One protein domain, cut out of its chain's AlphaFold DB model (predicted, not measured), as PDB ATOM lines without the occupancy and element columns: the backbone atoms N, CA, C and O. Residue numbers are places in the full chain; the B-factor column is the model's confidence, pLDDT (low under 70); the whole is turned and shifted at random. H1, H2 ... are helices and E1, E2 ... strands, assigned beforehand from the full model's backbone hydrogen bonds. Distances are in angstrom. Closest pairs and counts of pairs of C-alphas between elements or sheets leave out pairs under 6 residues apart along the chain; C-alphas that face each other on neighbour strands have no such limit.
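What this domain is: This is residues 696 to 750 of the 904 residues of a protein of Candidatus Bathyarchaeota archaeon (UniProt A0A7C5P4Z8). A short three-stranded sheet is covered on one face by two helices, H2 over the edge strand E3 and H1 nearer E1 and E2. The helices run opposite ways at a shallow tilt and come together where H1 begins and H2 ends, forming a narrow V over the sheet. The printed part has 55 residues, with two named helices and three named strands in the order E1, H1, E2, E3, H2. The sheet has the order E1, E2, E3 and is mixed, and the class is mixed, helices and strands. The whole is compact, with a radius of gyration of the C-alphas of 9.9 A, and rounded, spanning 26 by 18 by 17 A.

How they stand to each other: The edge strand E1, residues 696 to 698, is parallel to the inner strand E2, residues 720 to 723, at 32 degrees, and N 697 and O 721 are 2.8 A apart, within hydrogen-bond range. Between them in the chain comes H1, residues 702 to 714; the three form a strand-helix-strand unit, two parallel neighbour strands joined through a helix, with a right-handed crossover. H1 is on the sheet, with 10 pairs of C-alphas within 10 A, and E1 and H1 are near each other. E2 and the edge strand E3, residues 729 to 732, form an antiparallel hairpin at 165 degrees, with N 732 and O 720 2.7 A apart and N 730 and O 722 2.8 A apart, both within hydrogen-bond range. H2, residues 735 to 749, is on the sheet at a height over the sheet of 9.5 A. It lies over E3 and runs along the strands at 29 degrees on the local plane, only just short of slantwise. The closest C-alphas of E3 and H2 are those of Val 732 and Trp 738, 5.4 A apart. H1 and H2 only just touch, with 3 pairs of C-alphas within 8 A, made by residues 702 to 705 of H1 and 745 to 749 of H2 alone. Their closest C-alphas, of Leu 702 and Phe 749, are 5.4 A apart, and the helices run opposite ways at a shallow tilt of 21 degrees. With H1 and H2 on one face of the sheet, the arrangement is two layers, one of helices and one of strands. In H1 and H2 every O i to N i+4 pair is within hydrogen-bond range.

Where its parts are: E1 begins at C-alpha 696, (-3.538, 7.529, -10.864), and is 6.9 A long. H1 starts at C-alpha 702, (-14.677, 0.556, -21.546), and measures 18.3 A. E2 is 10.0 A and E3 9.6 A long. H2 measures 20.6 A and ends at C-alpha 749, (-13.252, -4.650, -22.233).

The domain as a whole: The two C-alphas farthest apart are those of Arg 714 and Asp 726, 27.2 A. The printed part has no cut, and its four links are tight. The mean pLDDT of the printed part is 70.5; 22 residues are under 70, among them residues 710 to 719 and 733 to 737.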
ATOM      1  N   THR A 696      -3.229   8.956 -10.984       70.94
ATOM      2  CA  THR A 696      -3.538   7.529 -10.864       70.94
ATOM      3  C   THR A 696      -5.004   7.310 -11.227       70.94
ATOM      4  O   THR A 696      -5.889   7.939 -10.647       70.94
ATOM      5  N   LEU A 697      -5.271   6.440 -12.196       73.94
ATOM      6  CA  LEU A 697      -6.606   6.158 -12.713       73.94
ATOM      7  C   LEU A 697      -6.917   4.669 -12.586       73.94
ATOM      8  O   LEU A 697      -6.177   3.821 -13.085       73.94
ATOM      9  N   LYS A 698      -8.055   4.356 -11.965       82.56
ATOM     10  CA  LYS A 698      -8.621   3.006 -11.987       82.56
ATOM     11  C   LYS A 698      -9.487   2.855 -13.228       82.56
ATOM     12  O   LYS A 698     -10.435   3.614 -13.410       82.56
ATOM     13  N   ILE A 699      -9.148   1.899 -14.081       84.62
ATOM     14  CA  ILE A 699      -9.884   1.607 -15.307       84.62
ATOM     15  C   ILE A 699     -10.872   0.485 -14.998       84.62
ATOM     16  O   ILE A 699     -10.491  -0.682 -14.957       84.62
ATOM     17  N   SER A 700     -12.128   0.843 -14.736       78.62
ATOM     18  CA  SER A 700     -13.190  -0.098 -14.358       78.62
ATOM     19  C   SER A 700     -13.983  -0.640 -15.543       78.62
ATOM     20  O   SER A 700     -14.547  -1.726 -15.447       78.62
ATOM     21  N   ASP A 701     -14.046   0.108 -16.645       75.25
ATOM     22  CA  ASP A 701     -14.909  -0.189 -17.787       75.25
ATOM     23  C   ASP A 701     -14.384   0.420 -19.104       75.25
ATOM     24  O   ASP A 701     -13.408   1.177 -19.157       75.25
ATOM     25  N   LEU A 702     -15.056   0.089 -20.211       69.62
ATOM     26  CA  LEU A 702     -14.677   0.556 -21.546       69.62
ATOM     27  C   LEU A 702     -14.793   2.082 -21.709       69.62
ATOM     28  O   LEU A 702     -14.075   2.671 -22.522       69.62
ATOM     29  N   LEU A 703     -15.716   2.724 -20.988       70.25
ATOM     30  CA  LEU A 703     -15.959   4.159 -21.108       70.25
ATOM     31  C   LEU A 703     -14.814   4.935 -20.452       70.25
ATOM     32  O   LEU A 703     -14.230   5.814 -21.090       70.25
ATOM     33  N   THR A 704     -14.434   4.545 -19.232       73.69
ATOM     34  CA  THR A 704     -13.259   5.074 -18.525       73.69
ATOM     35  C   THR A 704     -11.993   4.864 -19.344       73.69
ATOM     36  O   THR A 704     -11.254   5.825 -19.556       73.69
ATOM     37  N   TRP A 705     -11.797   3.677 -19.930       82.81
ATOM     38  CA  TRP A 705     -10.672   3.437 -20.839       82.81
ATOM     39  C   TRP A 705     -10.652   4.392 -22.042       82.81
ATOM     40  O   TRP A 705      -9.613   4.979 -22.347       82.81
ATOM     41  N   LYS A 706     -11.786   4.596 -22.729       68.88
ATOM     42  CA  LYS A 706     -11.842   5.490 -23.900       68.88
ATOM     43  C   LYS A 706     -11.562   6.944 -23.549       68.88
ATOM     44  O   LYS A 706     -10.900   7.631 -24.325       68.88
ATOM     45  N   VAL A 707     -12.029   7.409 -22.394       70.38
ATOM     46  CA  VAL A 707     -11.724   8.758 -21.901       70.38
ATOM     47  C   VAL A 707     -10.229   8.885 -21.598       70.38
ATOM     48  O   VAL A 707      -9.606   9.869 -22.007       70.38
ATOM     49  N   THR A 708      -9.619   7.875 -20.973       75.00
ATOM     50  CA  THR A 708      -8.167   7.835 -20.736       75.00
ATOM     51  C   THR A 708      -7.378   7.816 -22.047       75.00
ATOM     52  O   THR A 708      -6.416   8.572 -22.184       75.00
ATOM     53  N   GLU A 709      -7.807   7.043 -23.047       70.44
ATOM     54  CA  GLU A 709      -7.182   6.992 -24.376       70.44
ATOM     55  C   GLU A 709      -7.255   8.350 -25.090       70.44
ATOM     56  O   GLU A 709      -6.253   8.830 -25.624       70.44
ATOM     57  N   GLN A 710      -8.410   9.017 -25.046       65.56
ATOM     58  CA  GLN A 710      -8.589  10.343 -25.642       65.56
ATOM     59  C   GLN A 710      -7.755  11.413 -24.923       65.56
ATOM     60  O   GLN A 710      -7.223  12.324 -25.561       65.56
ATOM     61  N   THR A 711      -7.605  11.283 -23.604       64.00
ATOM     62  CA  THR A 711      -6.795  12.185 -22.774       64.00
ATOM     63  C   THR A 711      -5.305  12.015 -23.063       64.00
ATOM     64  O   THR A 711      -4.615  13.009 -23.291       64.00
ATOM     65  N   HIS A 712      -4.823  10.773 -23.146       68.44
ATOM     66  CA  HIS A 712      -3.443  10.476 -23.529       68.44
ATOM     67  C   HIS A 712      -3.143  10.930 -24.965       68.44
ATOM     68  O   HIS A 712      -2.099  11.522 -25.211       68.44
ATOM     69  N   TRP A 713      -4.077  10.761 -25.909       57.91
ATOM     70  CA  TRP A 713      -3.904  11.254 -27.284       57.91
ATOM     71  C   TRP A 713      -3.765  12.779 -27.355       57.91
ATOM     72  O   TRP A 713      -2.946  13.303 -28.110       57.91
ATOM     73  N   ARG A 714      -4.556  13.507 -26.559       52.53
ATOM     74  CA  ARG A 714      -4.480  14.972 -26.490       52.53
ATOM     75  C   ARG A 714      -3.207  15.459 -25.792       52.53
ATOM     76  O   ARG A 714      -2.748  16.547 -26.122       52.53
ATOM     77  N   ASN A 715      -2.629  14.666 -24.883       58.62
ATOM     78  CA  ASN A 715      -1.397  14.986 -24.153       58.62
ATOM     79  C   ASN A 715      -0.486  13.743 -23.968       58.62
ATOM     80  O   ASN A 715      -0.442  13.177 -22.874       58.62
ATOM     81  N   PRO A 716       0.293  13.339 -24.994       57.06
ATOM     82  CA  PRO A 716       1.057  12.077 -24.990       57.06
ATOM     83  C   PRO A 716       2.147  11.979 -23.916       57.06
ATOM     84  O   PRO A 716       2.548  10.888 -23.526       57.06
ATOM     85  N   ASN A 717       2.620  13.127 -23.426       56.66
ATOM     86  CA  ASN A 717       3.677  13.216 -22.419       56.66
ATOM     87  C   ASN A 717       3.139  13.287 -20.979       56.66
ATOM     88  O   ASN A 717       3.924  13.492 -20.056       56.66
ATOM     89  N   LEU A 718       1.821  13.168 -20.771       65.44
ATOM     90  CA  LEU A 718       1.224  13.170 -19.435       65.44
ATOM     91  C   LEU A 718       1.527  11.829 -18.732       65.44
ATOM     92  O   LEU A 718       1.097  10.785 -19.229       65.44
ATOM     93  N   PRO A 719       2.242  11.820 -17.592       64.50
ATOM     94  CA  PRO A 719       2.492  10.592 -16.844       64.50
ATOM     95  C   PRO A 719       1.203  10.098 -16.169       64.50
ATOM     96  O   PRO A 719       0.598  10.827 -15.379       64.50
ATOM     97  N   LEU A 720       0.800   8.863 -16.489       77.75
ATOM     98  CA  LEU A 720      -0.420   8.211 -15.996       77.75
ATOM     99  C   LEU A 720      -0.071   6.901 -15.291       77.75
ATOM    100  O   LEU A 720       0.707   6.118 -15.828       77.75
ATOM    101  N   ASP A 721      -0.682   6.634 -14.143       82.19
ATOM    102  CA  ASP A 721      -0.556   5.350 -13.448       82.19
ATOM    103  C   ASP A 721      -1.914   4.649 -13.496       82.19
ATOM    104  O   ASP A 721      -2.903   5.171 -12.986       82.19
ATOM    105  N   LEU A 722      -1.997   3.506 -14.176       85.31
ATOM    106  CA  LEU A 722      -3.264   2.834 -14.464       85.31
ATOM    107  C   LEU A 722      -3.396   1.556 -13.642       85.31
ATOM    108  O   LEU A 722      -2.457   0.767 -13.582       85.31
ATOM    109  N   GLU A 723      -4.567   1.334 -13.054       86.88
ATOM    110  CA  GLU A 723      -4.914   0.108 -12.328       86.88
ATOM    111  C   GLU A 723      -6.181  -0.505 -12.928       86.88
ATOM    112  O   GLU A 723      -7.214   0.156 -13.022       86.88
ATOM    113  N   PHE A 724      -6.094  -1.763 -13.345       85.69
ATOM    114  CA  PHE A 724      -7.188  -2.525 -13.941       85.69
ATOM    115  C   PHE A 724      -7.906  -3.386 -12.883       85.69
ATOM    116  O   PHE A 724      -7.350  -3.626 -11.808       85.69
ATOM    117  N   PRO A 725      -9.143  -3.851 -13.144       79.50
ATOM    118  CA  PRO A 725     -10.002  -4.486 -12.140       79.50
ATOM    119  C   PRO A 725      -9.453  -5.807 -11.596       79.50
ATOM    120  O   PRO A 725      -9.800  -6.202 -10.489       79.50
ATOM    121  N   ASP A 726      -8.579  -6.473 -12.348       76.25
ATOM    122  CA  ASP A 726      -7.893  -7.698 -11.937       76.25
ATOM    123  C   ASP A 726      -6.605  -7.431 -11.134       76.25
ATOM    124  O   ASP A 726      -5.817  -8.338 -10.878       76.25
ATOM    125  N   GLY A 727      -6.383  -6.176 -10.730       76.00
ATOM    126  CA  GLY A 727      -5.233  -5.744  -9.942       76.00
ATOM    127  C   GLY A 727      -3.988  -5.432 -10.772       76.00
ATOM    128  O   GLY A 727      -2.964  -5.046 -10.202       76.00
ATOM    129  N   PHE A 728      -4.047  -5.557 -12.104       73.31
ATOM    130  CA  PHE A 728      -2.918  -5.231 -12.972       73.31
ATOM    131  C   PHE A 728      -2.639  -3.722 -12.969       73.31
ATOM    132  O   PHE A 728      -3.502  -2.914 -13.320       73.31
ATOM    133  N   LYS A 729      -1.415  -3.336 -12.592       83.44
ATOM    134  CA  LYS A 729      -0.972  -1.937 -12.510       83.44
ATOM    135  C   LYS A 729       0.110  -1.643 -13.532       83.44
ATOM    136  O   LYS A 729       1.058  -2.411 -13.674       83.44
ATOM    137  N   VAL A 730       0.008  -0.502 -14.205       78.62
ATOM    138  CA  VAL A 730       1.001  -0.070 -15.188       78.62
ATOM    139  C   VAL A 730       1.230   1.435 -15.126       78.62
ATOM    140  O   VAL A 730       0.317   2.239 -15.301       78.62
ATOM    141  N   ASN A 731       2.489   1.815 -14.911       79.56
ATOM    142  CA  ASN A 731       2.918   3.208 -14.931       79.56
ATOM    143  C   ASN A 731       3.299   3.589 -16.359       79.56
ATOM    144  O   ASN A 731       4.345   3.199 -16.891       79.56
ATOM    145  N   VAL A 732       2.428   4.351 -17.002       71.75
ATOM    146  CA  VAL A 732       2.608   4.832 -18.363       71.75
ATOM    147  C   VAL A 732       3.597   5.991 -18.326       71.75
ATOM    148  O   VAL A 732       3.330   7.082 -17.815       71.75
ATOM    149  N   ARG A 733       4.786   5.707 -18.848       62.81
ATOM    150  CA  ARG A 733       5.919   6.638 -18.957       62.81
ATOM    151  C   ARG A 733       6.521   6.648 -20.368       62.81
ATOM    152  O   ARG A 733       7.396   7.458 -20.646       62.81
ATOM    153  N   GLY A 734       6.051   5.770 -21.260       54.84
ATOM    154  CA  GLY A 734       6.503   5.684 -22.644       54.84
ATOM    155  C   GLY A 734       5.695   4.684 -23.488       54.84
ATOM    156  O   GLY A 734       4.751   4.066 -22.988       54.84
ATOM    157  N   PRO A 735       6.062   4.493 -24.768       51.94
ATOM    158  CA  PRO A 735       5.251   3.747 -25.738       51.94
ATOM    159  C   PRO A 735       5.002   2.277 -25.370       51.94
ATOM    160  O   PRO A 735       3.906   1.764 -25.588       51.94
ATOM    161  N   LEU A 736       5.992   1.603 -24.771       52.56
ATOM    162  CA  LEU A 736       5.883   0.192 -24.378       52.56
ATOM    163  C   LEU A 736       4.903  -0.010 -23.209       52.56
ATOM    164  O   LEU A 736       4.093  -0.934 -23.237       52.56
ATOM    165  N   THR A 737       4.928   0.870 -22.201       66.56
ATOM    166  CA  THR A 737       4.012   0.778 -21.053       66.56
ATOM    167  C   THR A 737       2.588   1.192 -21.418       66.56
ATOM    168  O   THR A 737       1.636   0.601 -20.910       66.56
ATOM    169  N   TRP A 738       2.417   2.106 -22.379       76.75
ATOM    170  CA  TRP A 738       1.105   2.386 -22.974       76.75
ATOM    171  C   TRP A 738       0.553   1.195 -23.775       76.75
ATOM    172  O   TRP A 738      -0.634   0.886 -23.692       76.75
ATOM    173  N   PHE A 739       1.411   0.483 -24.517       60.41
ATOM    174  CA  PHE A 739       1.007  -0.708 -25.268       60.41
ATOM    175  C   PHE A 739       0.515  -1.837 -24.349       60.41
ATOM    176  O   PHE A 739      -0.529  -2.427 -24.626       60.41
ATOM    177  N   LEU A 740       1.198  -2.081 -23.226       62.22
ATOM    178  CA  LEU A 740       0.761  -3.049 -22.211       62.22
ATOM    179  C   LEU A 740      -0.588  -2.662 -21.586       62.22
ATOM    180  O   LEU A 740      -1.472  -3.511 -21.482       62.22
ATOM    181  N   ALA A 741      -0.788  -1.382 -21.251       73.38
ATOM    182  CA  ALA A 741      -2.079  -0.886 -20.768       73.38
ATOM    183  C   ALA A 741      -3.204  -1.119 -21.789       73.38
ATOM    184  O   ALA A 741      -4.303  -1.541 -21.435       73.38
ATOM    185  N   LYS A 742      -2.917  -0.890 -23.075       70.50
ATOM    186  CA  LYS A 742      -3.879  -1.062 -24.166       70.50
ATOM    187  C   LYS A 742      -4.226  -2.524 -24.423       70.50
ATOM    188  O   LYS A 742      -5.395  -2.819 -24.648       70.50
ATOM    189  N   LEU A 743      -3.255  -3.436 -24.353       65.94
ATOM    190  CA  LEU A 743      -3.529  -4.874 -24.415       65.94
ATOM    191  C   LEU A 743      -4.421  -5.314 -23.256       65.94
ATOM    192  O   LEU A 743      -5.398  -6.024 -23.489       65.94
ATOM    193  N   LYS A 744      -4.144  -4.827 -22.041       75.50
ATOM    194  CA  LYS A 744      -4.927  -5.199 -20.864       75.50
ATOM    195  C   LYS A 744      -6.361  -4.669 -20.906       75.50
ATOM    196  O   LYS A 744      -7.303  -5.395 -20.608       75.50
ATOM    197  N   ALA A 745      -6.550  -3.437 -21.373       70.50
ATOM    198  CA  ALA A 745      -7.878  -2.881 -21.616       70.50
ATOM    199  C   ALA A 745      -8.667  -3.658 -22.685       70.50
ATOM    200  O   ALA A 745      -9.881  -3.803 -22.573       70.50
ATOM    201  N   ILE A 746      -7.992  -4.154 -23.728       65.31
ATOM    202  CA  ILE A 746      -8.618  -4.970 -24.780       65.31
ATOM    203  C   ILE A 746      -9.025  -6.341 -24.239       65.31
ATOM    204  O   ILE A 746     -10.115  -6.797 -24.559       65.31
ATOM    205  N   GLU A 747      -8.185  -6.973 -23.420       71.31
ATOM    206  CA  GLU A 747      -8.490  -8.249 -22.761       71.31
ATOM    207  C   GLU A 747      -9.743  -8.149 -21.881       71.31
ATOM    208  O   GLU A 747     -10.606  -9.020 -21.933       71.31
ATOM    209  N   LEU A 748      -9.861  -7.070 -21.103       71.44
ATOM    210  CA  LEU A 748     -10.941  -6.902 -20.129       71.44
ATOM    211  C   LEU A 748     -12.229  -6.315 -20.723       71.44
ATOM    212  O   LEU A 748     -13.315  -6.615 -20.236       71.44
ATOM    213  N   PHE A 749     -12.125  -5.462 -21.750       73.75
ATOM    214  CA  PHE A 749     -13.252  -4.650 -22.233       73.75
ATOM    215  C   PHE A 749     -13.470  -4.688 -23.754       73.75
ATOM    216  O   PHE A 749     -14.403  -4.057 -24.259       73.75
ATOM    217  N   GLY A 750     -12.606  -5.361 -24.515       56.72
ATOM    218  CA  GLY A 750     -12.660  -5.402 -25.973       56.72
ATOM    219  C   GLY A 750     -13.313  -6.672 -26.521       56.72
ATOM    220  O   GLY A 750     -12.930  -7.782 -26.178       56.72
TER     221      GLY A 750